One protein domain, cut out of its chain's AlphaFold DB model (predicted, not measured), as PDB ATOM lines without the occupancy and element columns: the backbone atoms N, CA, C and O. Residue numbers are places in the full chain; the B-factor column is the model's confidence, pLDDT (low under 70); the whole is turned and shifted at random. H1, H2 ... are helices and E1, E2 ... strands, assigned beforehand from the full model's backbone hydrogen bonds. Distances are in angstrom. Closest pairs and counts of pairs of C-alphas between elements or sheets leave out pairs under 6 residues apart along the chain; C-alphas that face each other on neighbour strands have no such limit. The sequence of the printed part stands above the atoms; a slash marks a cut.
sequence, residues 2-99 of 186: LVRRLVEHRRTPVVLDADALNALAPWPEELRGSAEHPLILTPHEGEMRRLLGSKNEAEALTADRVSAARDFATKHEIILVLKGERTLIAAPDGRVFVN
ATOM      1  N   LEU A   2      -5.106 -45.180 -26.492       94.06
ATOM      2  CA  LEU A   2      -5.258 -44.452 -27.767       94.06
ATOM      3  C   LEU A   2      -3.987 -43.654 -28.100       94.06
ATOM      4  O   LEU A   2      -3.470 -43.784 -29.202       94.06
ATOM      5  N   VAL A   3      -3.463 -42.915 -27.116       96.50
ATOM      6  CA  VAL A   3      -2.233 -42.113 -27.230       96.50
ATOM      7  C   VAL A   3      -1.070 -42.959 -27.744       96.50
ATOM      8  O   VAL A   3      -0.449 -42.605 -28.738       96.50
ATOM      9  N   ARG A   4      -0.838 -44.128 -27.136       95.56
ATOM     10  CA  ARG A   4       0.217 -45.049 -27.570       95.56
ATOM     11  C   ARG A   4       0.102 -45.420 -29.050       95.56
ATOM     12  O   ARG A   4       1.077 -45.283 -29.775       95.56
ATOM     13  N   ARG A   5      -1.093 -45.794 -29.523       95.81
ATOM     14  CA  ARG A   5      -1.292 -46.132 -30.943       95.81
ATOM     15  C   ARG A   5      -1.007 -44.952 -31.872       95.81
ATOM     16  O   ARG A   5      -0.432 -45.173 -32.933       95.81
ATOM     17  N   LEU A   6      -1.392 -43.732 -31.486       95.88
ATOM     18  CA  LEU A   6      -1.118 -42.520 -32.269       95.88
ATOM     19  C   LEU A   6       0.387 -42.250 -32.380       95.88
ATOM     20  O   LEU A   6       0.861 -41.926 -33.462       95.88
ATOM     21  N   VAL A   7       1.137 -42.425 -31.288       96.69
ATOM     22  CA  VAL A   7       2.594 -42.219 -31.265       96.69
ATOM     23  C   VAL A   7       3.340 -43.307 -32.046       96.69
ATOM     24  O   VAL A   7       4.262 -42.988 -32.798       96.69
ATOM     25  N   GLU A   8       2.928 -44.572 -31.908       95.25
ATOM     26  CA  GLU A   8       3.511 -45.721 -32.624       95.25
ATOM     27  C   GLU A   8       3.339 -45.611 -34.144       95.25
ATOM     28  O   GLU A   8       4.246 -45.953 -34.893       95.25
ATOM     29  N   HIS A   9       2.185 -45.119 -34.605       95.19
ATOM     30  CA  HIS A   9       1.828 -45.081 -36.029       95.19
ATOM     31  C   HIS A   9       1.918 -43.672 -36.634       95.19
ATOM     32  O   HIS A   9       1.344 -43.416 -37.698       95.19
ATOM     33  N   ARG A  10       2.598 -42.741 -35.956       95.19
ATOM     34  CA  ARG A  10       2.729 -41.355 -36.412       95.19
ATOM     35  C   ARG A  10       3.457 -41.283 -37.758       95.19
ATOM     36  O   ARG A  10       4.353 -42.071 -38.045       95.19
ATOM     37  N   ARG A  11       3.081 -40.293 -38.563       93.25
ATOM     38  CA  ARG A  11       3.709 -39.965 -39.860       93.25
ATOM     39  C   ARG A  11       4.120 -38.498 -39.948       93.25
ATOM     40  O   ARG A  11       4.383 -37.977 -41.021       93.25
ATOM     41  N   THR A  12       4.094 -37.822 -38.809       93.12
ATOM     42  CA  THR A  12       4.401 -36.406 -38.640       93.12
ATOM     43  C   THR A  12       5.115 -36.240 -37.300       93.12
ATOM     44  O   THR A  12       5.036 -37.143 -36.454       93.12
ATOM     45  N   PRO A  13       5.773 -35.094 -37.070       95.12
ATOM     46  CA  PRO A  13       6.141 -34.674 -35.725       95.12
ATOM     47  C   PRO A  13       4.977 -34.806 -34.737       95.12
ATOM     48  O   PRO A  13       3.816 -34.589 -35.102       95.12
ATOM     49  N   VAL A  14       5.286 -35.139 -33.485       97.06
ATOM     50  CA  VAL A  14       4.300 -35.217 -32.398       97.06
ATOM     51  C   VAL A  14       4.843 -34.512 -31.159       97.06
ATOM     52  O   VAL A  14       5.958 -34.790 -30.721       97.06
ATOM     53  N   VAL A  15       4.023 -33.630 -30.583       98.06
ATOM     54  CA  VAL A  15       4.258 -32.993 -29.281       98.06
ATOM     55  C   VAL A  15       3.354 -33.666 -28.246       98.06
ATOM     56  O   VAL A  15       2.152 -33.803 -28.475       98.06
ATOM     57  N   LEU A  16       3.924 -34.116 -27.130       97.69
ATOM     58  CA  LEU A  16       3.221 -34.781 -26.032       97.69
ATOM     59  C   LEU A  16       3.314 -33.929 -24.766       97.69
ATOM     60  O   LEU A  16       4.412 -33.702 -24.260       97.69
ATOM     61  N   ASP A  17       2.159 -33.533 -24.235       96.44
ATOM     62  CA  ASP A  17       2.038 -32.751 -23.002       96.44
ATOM     63  C   ASP A  17       0.987 -33.358 -22.064       96.44
ATOM     64  O   ASP A  17       0.107 -34.114 -22.497       96.44
ATOM     65  N   ALA A  18       1.080 -33.019 -20.779       94.00
ATOM     66  CA  ALA A  18       0.080 -33.330 -19.760       94.00
ATOM     67  C   ALA A  18      -0.369 -34.808 -19.755       94.00
ATOM     68  O   ALA A  18       0.432 -35.735 -19.605       94.00
ATOM     69  N   ASP A  19      -1.666 -35.061 -19.939       94.69
ATOM     70  CA  ASP A  19      -2.238 -36.404 -19.861       94.69
ATOM     71  C   ASP A  19      -1.771 -37.348 -20.969       94.69
ATOM     72  O   ASP A  19      -1.822 -38.566 -20.789       94.69
ATOM     73  N   ALA A  20      -1.245 -36.827 -22.082       96.62
ATOM     74  CA  ALA A  20      -0.598 -37.671 -23.079       96.62
ATOM     75  C   ALA A  20       0.681 -38.314 -22.515       96.62
ATOM     76  O   ALA A  20       0.935 -39.492 -22.772       96.62
ATOM     77  N   LEU A  21       1.442 -37.578 -21.695       97.50
ATOM     78  CA  LEU A  21       2.620 -38.092 -20.992       97.50
ATOM     79  C   LEU A  21       2.207 -39.080 -19.897       97.50
ATOM     80  O   LEU A  21       2.772 -40.168 -19.812       97.50
ATOM     81  N   ASN A  22       1.171 -38.760 -19.110       96.00
ATOM     82  CA  ASN A  22       0.653 -39.675 -18.083       96.00
ATOM     83  C   ASN A  22       0.152 -40.998 -18.695       96.00
ATOM     84  O   ASN A  22       0.393 -42.068 -18.140       96.00
ATOM     85  N   ALA A  23      -0.499 -40.951 -19.863       97.00
ATOM     86  CA  ALA A  23      -0.983 -42.134 -20.580       97.00
ATOM     87  C   ALA A  23       0.134 -43.025 -21.158       97.00
ATOM     88  O   ALA A  23      -0.157 -44.120 -21.660       97.00
ATOM     89  N   LEU A  24       1.376 -42.539 -21.120       97.19
ATOM     90  CA  LEU A  24       2.598 -43.218 -21.536       97.19
ATOM     91  C   LEU A  24       3.579 -43.377 -20.369       97.19
ATOM     92  O   LEU A  24       4.744 -43.638 -20.620       97.19
ATOM     93  N   ALA A  25       3.153 -43.201 -19.116       96.25
ATOM     94  CA  ALA A  25       4.007 -43.410 -17.953       96.25
ATOM     95  C   ALA A  25       3.857 -44.847 -17.398       96.25
ATOM     96  O   ALA A  25       2.724 -45.310 -17.234       96.25
ATOM     97  N   PRO A  26       4.958 -45.543 -17.046       96.69
ATOM     98  CA  PRO A  26       6.346 -45.205 -17.380       96.69
ATOM     99  C   PRO A  26       6.596 -45.277 -18.892       96.69
ATOM    100  O   PRO A  26       5.884 -45.995 -19.599       96.69
ATOM    101  N   TRP A  27       7.593 -44.525 -19.373       97.44
ATOM    102  CA  TRP A  27       7.856 -44.374 -20.803       97.44
ATOM    103  C   TRP A  27       8.135 -45.734 -21.460       97.44
ATOM    104  O   TRP A  27       9.010 -46.462 -20.983       97.44
ATOM    105  N   PRO A  28       7.434 -46.102 -22.549       96.31
ATOM    106  CA  PRO A  28       7.687 -47.369 -23.226       96.31
ATOM    107  C   PRO A  28       9.011 -47.303 -23.998       96.31
ATOM    108  O   PRO A  28       9.190 -46.432 -24.851       96.31
ATOM    109  N   GLU A  29       9.941 -48.219 -23.720       93.12
ATOM    110  CA  GLU A  29      11.310 -48.191 -24.264       93.12
ATOM    111  C   GLU A  29      11.383 -48.278 -25.798       93.12
ATOM    112  O   GLU A  29      12.336 -47.796 -26.415       93.12
ATOM    113  N   GLU A  30      10.367 -48.878 -26.410       93.81
ATOM    114  CA  GLU A  30      10.188 -49.026 -27.849       93.81
ATOM    115  C   GLU A  30       9.770 -47.726 -28.555       93.81
ATOM    116  O   GLU A  30       9.952 -47.608 -29.768       93.81
ATOM    117  N   LEU A  31       9.220 -46.744 -27.830       96.25
ATOM    118  CA  LEU A  31       8.832 -45.464 -28.417       96.25
ATOM    119  C   LEU A  31      10.045 -44.548 -28.530       96.25
ATOM    120  O   LEU A  31      10.604 -44.097 -27.528       96.25
ATOM    121  N   ARG A  32      10.417 -44.264 -29.779       96.69
ATOM    122  CA  ARG A  32      11.570 -43.441 -30.146       96.69
ATOM    123  C   ARG A  32      11.217 -42.411 -31.202       96.69
ATOM    124  O   ARG A  32      10.330 -42.657 -32.028       96.69
ATOM    125  N   GLY A  33      11.881 -41.258 -31.158       94.75
ATOM    126  CA  GLY A  33      11.807 -40.243 -32.209       94.75
ATOM    127  C   GLY A  33      12.646 -40.618 -33.435       94.75
ATOM    128  O   GLY A  33      13.359 -41.614 -33.439       94.75
ATOM    129  N   SER A  34      12.535 -39.827 -34.499       93.25
ATOM    130  CA  SER A  34      13.470 -39.850 -35.631       93.25
ATOM    131  C   SER A  34      13.606 -38.439 -36.203       93.25
ATOM    132  O   SER A  34      12.865 -37.539 -35.799       93.25
ATOM    133  N   ALA A  35      14.527 -38.232 -37.143       89.69
ATOM    134  CA  ALA A  35      14.664 -36.943 -37.820       89.69
ATOM    135  C   ALA A  35      13.413 -36.589 -38.650       89.69
ATOM    136  O   ALA A  35      12.999 -35.435 -38.692       89.69
ATOM    137  N   GLU A  36      12.783 -37.588 -39.272       90.06
ATOM    138  CA  GLU A  36      11.588 -37.438 -40.109       90.06
ATOM    139  C   GLU A  36      10.316 -37.260 -39.272       90.06
ATOM    140  O   GLU A  36       9.426 -36.490 -39.629       90.06
ATOM    141  N   HIS A  37      10.223 -37.972 -38.144       93.25
ATOM    142  CA  HIS A  37       9.054 -37.973 -37.265       93.25
ATOM    143  C   HIS A  37       9.479 -37.735 -35.810       93.25
ATOM    144  O   HIS A  37       9.381 -38.647 -34.970       93.25
ATOM    145  N   PRO A  38       9.973 -36.527 -35.488       95.69
ATOM    146  CA  PRO A  38      10.469 -36.201 -34.161       95.69
ATOM    147  C   PRO A  38       9.366 -36.341 -33.111       95.69
ATOM    148  O   PRO A  38       8.188 -36.064 -33.361       95.69
ATOM    149  N   LEU A  39       9.774 -36.769 -31.919       97.88
ATOM    150  CA  LEU A  39       8.938 -36.779 -30.726       97.88
ATOM    151  C   LEU A  39       9.434 -35.704 -29.773       97.88
ATOM    152  O   LEU A  39      10.601 -35.711 -29.385       97.88
ATOM    153  N   ILE A  40       8.535 -34.792 -29.419       98.56
ATOM    154  CA  ILE A  40       8.791 -33.706 -28.485       98.56
ATOM    155  C   ILE A  40       7.951 -33.968 -27.240       98.56
ATOM    156  O   ILE A  40       6.731 -34.081 -27.327       98.56
ATOM    157  N   LEU A  41       8.591 -34.080 -26.082       98.50
ATOM    158  CA  LEU A  41       7.913 -34.266 -24.800       98.50
ATOM    159  C   LEU A  41       8.087 -33.004 -23.963       98.50
ATOM    160  O   LEU A  41       9.197 -32.487 -23.874       98.50
ATOM    161  N   THR A  42       7.023 -32.539 -23.310       97.88
ATOM    162  CA  THR A  42       7.041 -31.301 -22.511       97.88
ATOM    163  C   THR A  42       6.749 -31.521 -21.020       97.88
ATOM    164  O   THR A  42       5.931 -30.789 -20.462       97.88
ATOM    165  N   PRO A  43       7.357 -32.503 -20.322       97.38
ATOM    166  CA  PRO A  43       7.018 -32.775 -18.933       97.38
ATOM    167  C   PRO A  43       7.459 -31.642 -18.006       97.38
ATOM    168  O   PRO A  43       8.553 -31.090 -18.132       97.38
ATOM    169  N   HIS A  44       6.652 -31.346 -16.994       94.69
ATOM    170  CA  HIS A  44       7.174 -30.773 -15.757       94.69
ATOM    171  C   HIS A  44       7.829 -31.868 -14.899       94.69
ATOM    172  O   HIS A  44       7.660 -33.061 -15.147       94.69
ATOM    173  N   GLU A  45       8.538 -31.498 -13.829       93.94
ATOM    174  CA  GLU A  45       9.300 -32.461 -13.014       93.94
ATOM    175  C   GLU A  45       8.457 -33.651 -12.512       93.94
ATOM    176  O   GLU A  45       8.857 -34.805 -12.647       93.94
ATOM    177  N   GLY A  46       7.256 -33.394 -11.986       94.12
ATOM    178  CA  GLY A  46       6.330 -34.455 -11.570       94.12
ATOM    179  C   GLY A  46       5.923 -35.438 -12.682       94.12
ATOM    180  O   GLY A  46       5.826 -36.632 -12.411       94.12
ATOM    181  N   GLU A  47       5.712 -34.976 -13.917       96.94
ATOM    182  CA  GLU A  47       5.444 -35.847 -15.072       96.94
ATOM    183  C   GLU A  47       6.698 -36.634 -15.452       96.94
ATOM    184  O   GLU A  47       6.624 -37.844 -15.649       96.94
ATOM    185  N   MET A  48       7.862 -35.980 -15.453       97.38
ATOM    186  CA  MET A  48       9.144 -36.620 -15.748       97.38
ATOM    187  C   MET A  48       9.439 -37.775 -14.783       97.38
ATOM    188  O   MET A  48       9.805 -38.867 -15.210       97.38
ATOM    189  N   ARG A  49       9.192 -37.586 -13.480       96.12
ATOM    190  CA  ARG A  49       9.334 -38.652 -12.472       96.12
ATOM    191  C   ARG A  49       8.448 -39.866 -12.771       96.12
ATOM    192  O   ARG A  49       8.864 -40.994 -12.526       96.12
ATOM    193  N   ARG A  50       7.233 -39.654 -13.296       96.75
ATOM    194  CA  ARG A  50       6.332 -40.752 -13.693       96.75
ATOM    195  C   ARG A  50       6.836 -41.462 -14.946       96.75
ATOM    196  O   ARG A  50       6.770 -42.684 -14.994       96.75
ATOM    197  N   LEU A  51       7.349 -40.711 -15.923       97.75
ATOM    198  CA  LEU A  51       7.922 -41.262 -17.154       97.75
ATOM    199  C   LEU A  51       9.137 -42.152 -16.879       97.75
ATOM    200  O   LEU A  51       9.248 -43.207 -17.492       97.75
ATOM    201  N   LEU A  52      10.003 -41.769 -15.938       95.81
ATOM    202  CA  LEU A  52      11.170 -42.568 -15.552       95.81
ATOM    203  C   LEU A  52      10.778 -43.913 -14.918       95.81
ATOM    204  O   LEU A  52      11.449 -44.915 -15.117       95.81
ATOM    205  N   GLY A  53       9.679 -43.971 -14.160       90.06
ATOM    206  CA  GLY A  53       9.140 -45.230 -13.628       90.06
ATOM    207  C   GLY A  53       9.941 -45.882 -12.493       90.06
ATOM    208  O   GLY A  53       9.396 -46.741 -11.800       90.06
ATOM    209  N   SER A  54      11.188 -45.467 -12.248       90.62
ATOM    210  CA  SER A  54      12.017 -45.956 -11.143       90.62
ATOM    211  C   SER A  54      12.324 -44.867 -10.107       90.62
ATOM    212  O   SER A  54      12.523 -43.692 -10.426       90.62
ATOM    213  N   LYS A  55      12.383 -45.263  -8.826       87.81
ATOM    214  CA  LYS A  55      12.764 -44.349  -7.732       87.81
ATOM    215  C   LYS A  55      14.182 -43.811  -7.907       87.81
ATOM    216  O   LYS A  55      14.390 -42.618  -7.723       87.81
ATOM    217  N   ASN A  56      15.120 -44.672  -8.295       88.88
ATOM    218  CA  ASN A  56      16.522 -44.298  -8.453       88.88
ATOM    219  C   ASN A  56      16.697 -43.230  -9.544       88.88
ATOM    220  O   ASN A  56      17.443 -42.275  -9.354       88.88
ATOM    221  N   GLU A  57      15.978 -43.340 -10.665       87.75
ATOM    222  CA  GLU A  57      16.027 -42.322 -11.722       87.75
ATOM    223  C   GLU A  57      15.321 -41.025 -11.307       87.75
ATOM    224  O   GLU A  57      15.790 -39.938 -11.635       87.75
ATOM    225  N   ALA A  58      14.229 -41.104 -10.540       88.88
ATOM    226  CA  ALA A  58      13.583 -39.912  -9.984       88.88
ATOM    227  C   ALA A  58      14.488 -39.165  -8.980       88.88
ATOM    228  O   ALA A  58      14.468 -37.931  -8.913       88.88
ATOM    229  N   GLU A  59      15.297 -39.895  -8.212       89.88
ATOM    230  CA  GLU A  59      16.330 -39.325  -7.343       89.88
ATOM    231  C   GLU A  59      17.467 -38.706  -8.170       89.88
ATOM    232  O   GLU A  59      17.851 -37.565  -7.909       89.88
ATOM    233  N   ALA A  60      17.929 -39.389  -9.225       89.31
ATOM    234  CA  ALA A  60      18.931 -38.861 -10.153       89.31
ATOM    235  C   ALA A  60      18.470 -37.561 -10.838       89.31
ATOM    236  O   ALA A  60      19.243 -36.610 -10.921       89.31
ATOM    237  N   LEU A  61      17.194 -37.472 -11.235       92.44
ATOM    238  CA  LEU A  61      16.586 -36.251 -11.778       92.44
ATOM    239  C   LEU A  61      16.673 -35.072 -10.803       92.44
ATOM    240  O   LEU A  61      16.888 -33.939 -11.228       92.44
ATOM    241  N   THR A  62      16.497 -35.331  -9.507       90.25
ATOM    242  CA  THR A  62      16.574 -34.289  -8.472       90.25
ATOM    243  C   THR A  62      18.022 -33.854  -8.236       90.25
ATOM    244  O   THR A  62      18.276 -32.674  -8.003       90.25
ATOM    245  N   ALA A  63      18.968 -34.795  -8.299       93.38
ATOM    246  CA  ALA A  63      20.386 -34.536  -8.066       93.38
ATOM    247  C   ALA A  63      21.052 -33.780  -9.228       93.38
ATOM    248  O   ALA A  63      21.812 -32.843  -8.994       93.38
ATOM    249  N   ASP A  64      20.757 -34.169 -10.471       95.25
ATOM    250  CA  ASP A  64      21.287 -33.536 -11.677       95.25
ATOM    251  C   ASP A  64      20.254 -33.576 -12.813       95.25
ATOM    252  O   ASP A  64      20.179 -34.511 -13.616       95.25
ATOM    253  N   ARG A  65      19.465 -32.499 -12.900       95.44
ATOM    254  CA  ARG A  65      18.440 -32.324 -13.937       95.44
ATOM    255  C   ARG A  65      19.019 -32.336 -15.352       95.44
ATOM    256  O   ARG A  65      18.329 -32.771 -16.270       95.44
ATOM    257  N   VAL A  66      20.243 -31.834 -15.548       97.19
ATOM    258  CA  VAL A  66      20.860 -31.723 -16.878       97.19
ATOM    259  C   VAL A  66      21.254 -33.102 -17.378       97.19
ATOM    260  O   VAL A  66      20.895 -33.459 -18.500       97.19
ATOM    261  N   SER A  67      21.949 -33.881 -16.549       97.44
ATOM    262  CA  SER A  67      22.349 -35.242 -16.912       97.44
ATOM    263  C   SER A  67      21.128 -36.146 -17.085       97.44
ATOM    264  O   SER A  67      20.999 -36.785 -18.122       97.44
ATOM    265  N   ALA A  68      20.154 -36.098 -16.169       96.62
ATOM    266  CA  ALA A  68      18.933 -36.897 -16.295       96.62
ATOM    267  C   ALA A  68      18.121 -36.567 -17.564       96.62
ATOM    268  O   ALA A  68      17.637 -37.471 -18.247       96.62
ATOM    269  N   ALA A  69      17.987 -35.281 -17.913       97.75
ATOM    270  CA  ALA A  69      17.311 -34.870 -19.141       97.75
ATOM    271  C   ALA A  69      18.074 -35.324 -20.397       97.75
ATOM    272  O   ALA A  69      17.453 -35.822 -21.337       97.75
ATOM    273  N   ARG A  70      19.409 -35.186 -20.404       98.44
ATOM    274  CA  ARG A  70      20.280 -35.654 -21.493       98.44
ATOM    275  C   ARG A  70      20.132 -37.153 -21.716       98.44
ATOM    276  O   ARG A  70      19.926 -37.577 -22.852       98.44
ATOM    277  N   ASP A  71      20.240 -37.931 -20.648       97.56
ATOM    278  CA  ASP A  71      20.246 -39.388 -20.711       97.56
ATOM    279  C   ASP A  71      18.901 -39.905 -21.216       97.56
ATOM    280  O   ASP A  71      18.863 -40.740 -22.118       97.56
ATOM    281  N   PHE A  72      17.794 -39.340 -20.724       97.81
ATOM    282  CA  PHE A  72      16.458 -39.699 -21.192       97.81
ATOM    283  C   PHE A  72      16.241 -39.334 -22.668       97.81
ATOM    284  O   PHE A  72      15.779 -40.166 -23.449       97.81
ATOM    285  N   ALA A  73      16.615 -38.115 -23.076       98.50
ATOM    286  CA  ALA A  73      16.472 -37.665 -24.460       98.50
ATOM    287  C   ALA A  73      17.304 -38.511 -25.436       98.50
ATOM    288  O   ALA A  73      16.804 -38.913 -26.486       98.50
ATOM    289  N   THR A  74      18.542 -38.837 -25.058       98.31
ATOM    290  CA  THR A  74      19.462 -39.648 -25.869       98.31
ATOM    291  C   THR A  74      18.997 -41.103 -25.939       98.31
ATOM    292  O   THR A  74      18.935 -41.679 -27.023       98.31
ATOM    293  N   LYS A  75      18.610 -41.702 -24.801       96.81
ATOM    294  CA  LYS A  75      18.147 -43.101 -24.726       96.81
ATOM    295  C   LYS A  75      16.947 -43.357 -25.640       96.81
ATOM    296  O   LYS A  75      16.863 -44.426 -26.247       96.81
ATOM    297  N   HIS A  76      16.034 -42.390 -25.718       97.38
ATOM    298  CA  HIS A  76      14.773 -42.510 -26.451       97.38
ATOM    299  C   HIS A  76      14.756 -41.753 -27.784       97.38
ATOM    300  O   HIS A  76      13.738 -41.763 -28.470       97.38
ATOM    301  N   GLU A  77      15.864 -41.123 -28.180       98.00
ATOM    302  CA  GLU A  77      15.978 -40.362 -29.432       98.00
ATOM    303  C   GLU A  77      14.863 -39.309 -29.582       98.00
ATOM    304  O   GLU A  77      14.244 -39.164 -30.637       98.00
ATOM    305  N   ILE A  78      14.578 -38.574 -28.504       98.44
ATOM    306  CA  ILE A  78      13.520 -37.554 -28.444       98.44
ATOM    307  C   ILE A  78      14.084 -36.160 -28.167       98.44
ATOM    308  O   ILE A  78      15.198 -36.006 -27.674       98.44
ATOM    309  N   ILE A  79      13.266 -35.137 -28.415       98.75
ATOM    310  CA  ILE A  79      13.483 -33.797 -27.868       98.75
ATOM    311  C   ILE A  79      12.700 -33.700 -26.559       98.75
ATOM    312  O   ILE A  79      11.474 -33.818 -26.542       98.75
ATOM    313  N   LEU A  80      13.401 -33.474 -25.452       98.75
ATOM    314  CA  LEU A  80      12.797 -33.333 -24.131       98.75
ATOM    315  C   LEU A  80      12.832 -31.870 -23.686       98.75
ATOM    316  O   LEU A  80      13.902 -31.306 -23.472       98.75
ATOM    317  N   VAL A  81      11.658 -31.282 -23.485       98.50
ATOM    318  CA  VAL A  81      11.455 -29.964 -22.879       98.50
ATOM    319  C   VAL A  81      11.067 -30.162 -21.413       98.50
ATOM    320  O   VAL A  81       9.896 -30.330 -21.077       98.50
ATOM    321  N   LEU A  82      12.059 -30.162 -20.525       97.50
ATOM    322  CA  LEU A  82      11.846 -30.335 -19.088       97.50
ATOM    323  C   LEU A  82      11.514 -28.986 -18.437       97.50
ATOM    324  O   LEU A  82      12.407 -28.181 -18.139       97.50
ATOM    325  N   LYS A  83      10.216 -28.755 -18.208       94.38
ATOM    326  CA  LYS A  83       9.664 -27.540 -17.591       94.38
ATOM    327  C   LYS A  83      10.056 -27.459 -16.108       94.38
ATOM    328  O   LYS A  83      10.116 -28.471 -15.409       94.38
ATOM    329  N   GLY A  84      10.281 -26.244 -15.615       86.75
ATOM    330  CA  GLY A  84      10.655 -25.964 -14.224       86.75
ATOM    331  C   GLY A  84      11.441 -24.661 -14.104       86.75
ATOM    332  O   GLY A  84      11.413 -23.830 -15.013       86.75
ATOM    333  N   GLU A  85      12.180 -24.489 -13.005       78.06
ATOM    334  CA  GLU A  85      13.134 -23.381 -12.875       78.06
ATOM    335  C   GLU A  85      14.183 -23.503 -13.984       78.06
ATOM    336  O   GLU A  85      14.929 -24.484 -14.003       78.06
ATOM    337  N   ARG A  86      14.198 -22.532 -14.908       86.06
ATOM    338  CA  ARG A  86      14.964 -22.563 -16.165       86.06
ATOM    339  C   ARG A  86      14.682 -23.840 -16.966       86.06
ATOM    340  O   ARG A  86      15.239 -24.907 -16.709       86.06
ATOM    341  N   THR A  87      13.792 -23.727 -17.946       95.19
ATOM    342  CA  THR A  87      13.411 -24.867 -18.790       95.19
ATOM    343  C   THR A  87      14.634 -25.418 -19.522       95.19
ATOM    344  O   THR A  87      15.389 -24.655 -20.129       95.19
ATOM    345  N   LEU A  88      14.824 -26.737 -19.449       97.94
ATOM    346  CA  LEU A  88      15.890 -27.444 -20.156       97.94
ATOM    347  C   LEU A  88      15.343 -28.044 -21.448       97.94
ATOM    348  O   LEU A  88      14.236 -28.580 -21.459       97.94
ATOM    349  N   ILE A  89      16.138 -27.992 -22.513       98.69
ATOM    350  CA  ILE A  89      15.844 -28.625 -23.796       98.69
ATOM    351  C   ILE A  89      16.962 -29.617 -24.076       98.69
ATOM    352  O   ILE A  89      18.073 -29.208 -24.409       98.69
ATOM    353  N   ALA A  90      16.696 -30.906 -23.903       98.69
ATOM    354  CA  ALA A  90      17.645 -31.966 -24.215       98.69
ATOM    355  C   ALA A  90      17.335 -32.560 -25.591       98.69
ATOM    356  O   ALA A  90      16.189 -32.891 -25.900       98.69
ATOM    357  N   ALA A  91      18.366 -32.650 -26.421       98.50
ATOM    358  CA  ALA A  91      18.306 -33.150 -27.782       98.50
ATOM    359  C   ALA A  91      18.705 -34.635 -27.841       98.50
ATOM    360  O   ALA A  91      19.467 -35.099 -26.986       98.50
ATOM    361  N   PRO A  92      18.267 -35.373 -28.880       98.12
ATOM    362  CA  PRO A  92      18.608 -36.787 -29.041       98.12
ATOM    363  C   PRO A  92      20.109 -37.039 -29.254       98.12
ATOM    364  O   PRO A  92      20.576 -38.154 -29.061       98.12
ATOM    365  N   ASP A  93      20.876 -36.012 -29.630       97.75
ATOM    366  CA  ASP A  93      22.331 -36.080 -29.814       97.75
ATOM    367  C   ASP A  93      23.139 -35.728 -28.549       97.75
ATOM    368  O   ASP A  93      24.360 -35.575 -28.606       97.75
ATOM    369  N   GLY A  94      22.469 -35.578 -27.403       98.31
ATOM    370  CA  GLY A  94      23.094 -35.321 -26.108       98.31
ATOM    371  C   GLY A  94      23.356 -33.844 -25.791       98.31
ATOM    372  O   GLY A  94      23.775 -33.520 -24.668       98.31
ATOM    373  N   ARG A  95      23.091 -32.918 -26.723       98.62
ATOM    374  CA  ARG A  95      23.119 -31.479 -26.415       98.62
ATOM    375  C   ARG A  95      21.992 -31.125 -25.446       98.62
ATOM    376  O   ARG A  95      20.881 -31.637 -25.549       98.62
ATOM    377  N   VAL A  96      22.276 -30.217 -24.514       98.56
ATOM    378  CA  VAL A  96      21.276 -29.662 -23.592       98.56
ATOM    379  C   VAL A  96      21.372 -28.147 -23.617       98.56
ATOM    380  O   VAL A  96      22.456 -27.587 -23.459       98.56
ATOM    381  N   PHE A  97      20.231 -27.497 -23.797       98.62
ATOM    382  CA  PHE A  97      20.085 -26.050 -23.816       98.62
ATOM    383  C   PHE A  97      19.268 -25.601 -22.610       98.62
ATOM    384  O   PHE A  97      18.446 -26.349 -22.079       98.62
ATOM    385  N   VAL A  98      19.484 -24.359 -22.195       97.94
ATOM    386  CA  VAL A  98      18.722 -23.706 -21.132       97.94
ATOM    387  C   VAL A  98      17.976 -22.543 -21.762       97.94
ATOM    388  O   VAL A  98      18.616 -21.693 -22.375       97.94
ATOM    389  N   ASN A  99      16.653 -22.482 -21.602       96.50
ATOM    390  CA  ASN A  99      15.897 -21.311 -22.032       96.50
ATOM    391  C   ASN A  99      16.191 -20.140 -21.076       96.50
ATOM    392  O   ASN A  99      15.895 -20.267 -19.881       96.50
TER     393      ASN A  99
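AT A GLANCE: This is residues 2 to 99 of the 186 residues of the protein "NAD(P)H-hydrate dehydratase" of Pyrinomonadaceae bacterium (UniProt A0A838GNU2). A twisted sheet of five short strands has its longest helix, H5, packed along one face, over E3 and E4. H4, H3 and H2 lead on from H5 as a chain of touching helices, with H2 and H3 by the far ends of E1, E2 and E3, and H1 sits near H2 beside E1. The 98 printed residues hold five named helices and five named strands, along the chain H1 E1 H2 E2 H3 H4 H5 E3 E4 E5; the mixed sheet has the order E1, E2, E3, E4, E5, and the class is mixed, helices and strands. The whole is compact, with a radius of gyration of the C-alphas of 12.3 A and spans of 35 by 24 by 20 A.

HOW THE PARTS SIT: Start at H1, residues 2 to 8, which only grazes the sheet, with its residues 3 to 7. Next come E1, residues 14 to 16, H2, residues 19 to 22, and E2, residues 39 to 41: a strand-helix-strand unit, two parallel neighbour strands with a helix between, its crossover right-handed. Look for N 16 and O 40, 2.8 A apart. H3, residues 45 to 52, touches H2, closest at C-alphas 22 and 47, 6.8 A. H4, residues 55 to 63, makes a helical hairpin with H3, opposite ways at a steep tilt of 41 degrees, closest at C-alphas 49 and 58, 5.1 A. H5, residues 65 to 76, touches H4 with residues 67 to 69 alone, closest at C-alphas 61 and 68, 5.1 A. E3, residues 79 to 82, ends a second such unit, E2, H3 H4 H5, E3; N 81 and O 41 are 2.8 A apart. E4, residues 88 to 90, and E5, residues 96 to 98, complete a meander, each strand the antiparallel neighbour of the one before; see N 82 and O 88, 2.8 A, and N 97 and O 89, 2.8 A. H5 is on the sheet at a height of 8.5 A and runs along the strands, at 26 degrees to E4 on the local plane. In H1, H3, H4 and H5 every O i to N i+4 pair is within hydrogen-bond range; H2 is too short for one.

IN THESE COORDINATES: Find C-alpha 2 at (-5.258, -44.452, -27.767), where H1 begins; it is 10.1 A long. H3 measures 10.6 A, H4 12.4 A and E3 9.6 A. H5 runs 16.5 A from C-alpha 65 at (18.440, -32.324, -13.937). E5 ends at C-alpha 98, (18.722, -23.706, -21.132).

THE WHOLE: The C-alphas farthest apart, of Arg 11 and Ala 63, are 36.3 A apart. The printed part has no cut; H2 to E2 is a long link of 16 residues. Mean pLDDT of the printed part is 95.3, and no printed residue is under 70.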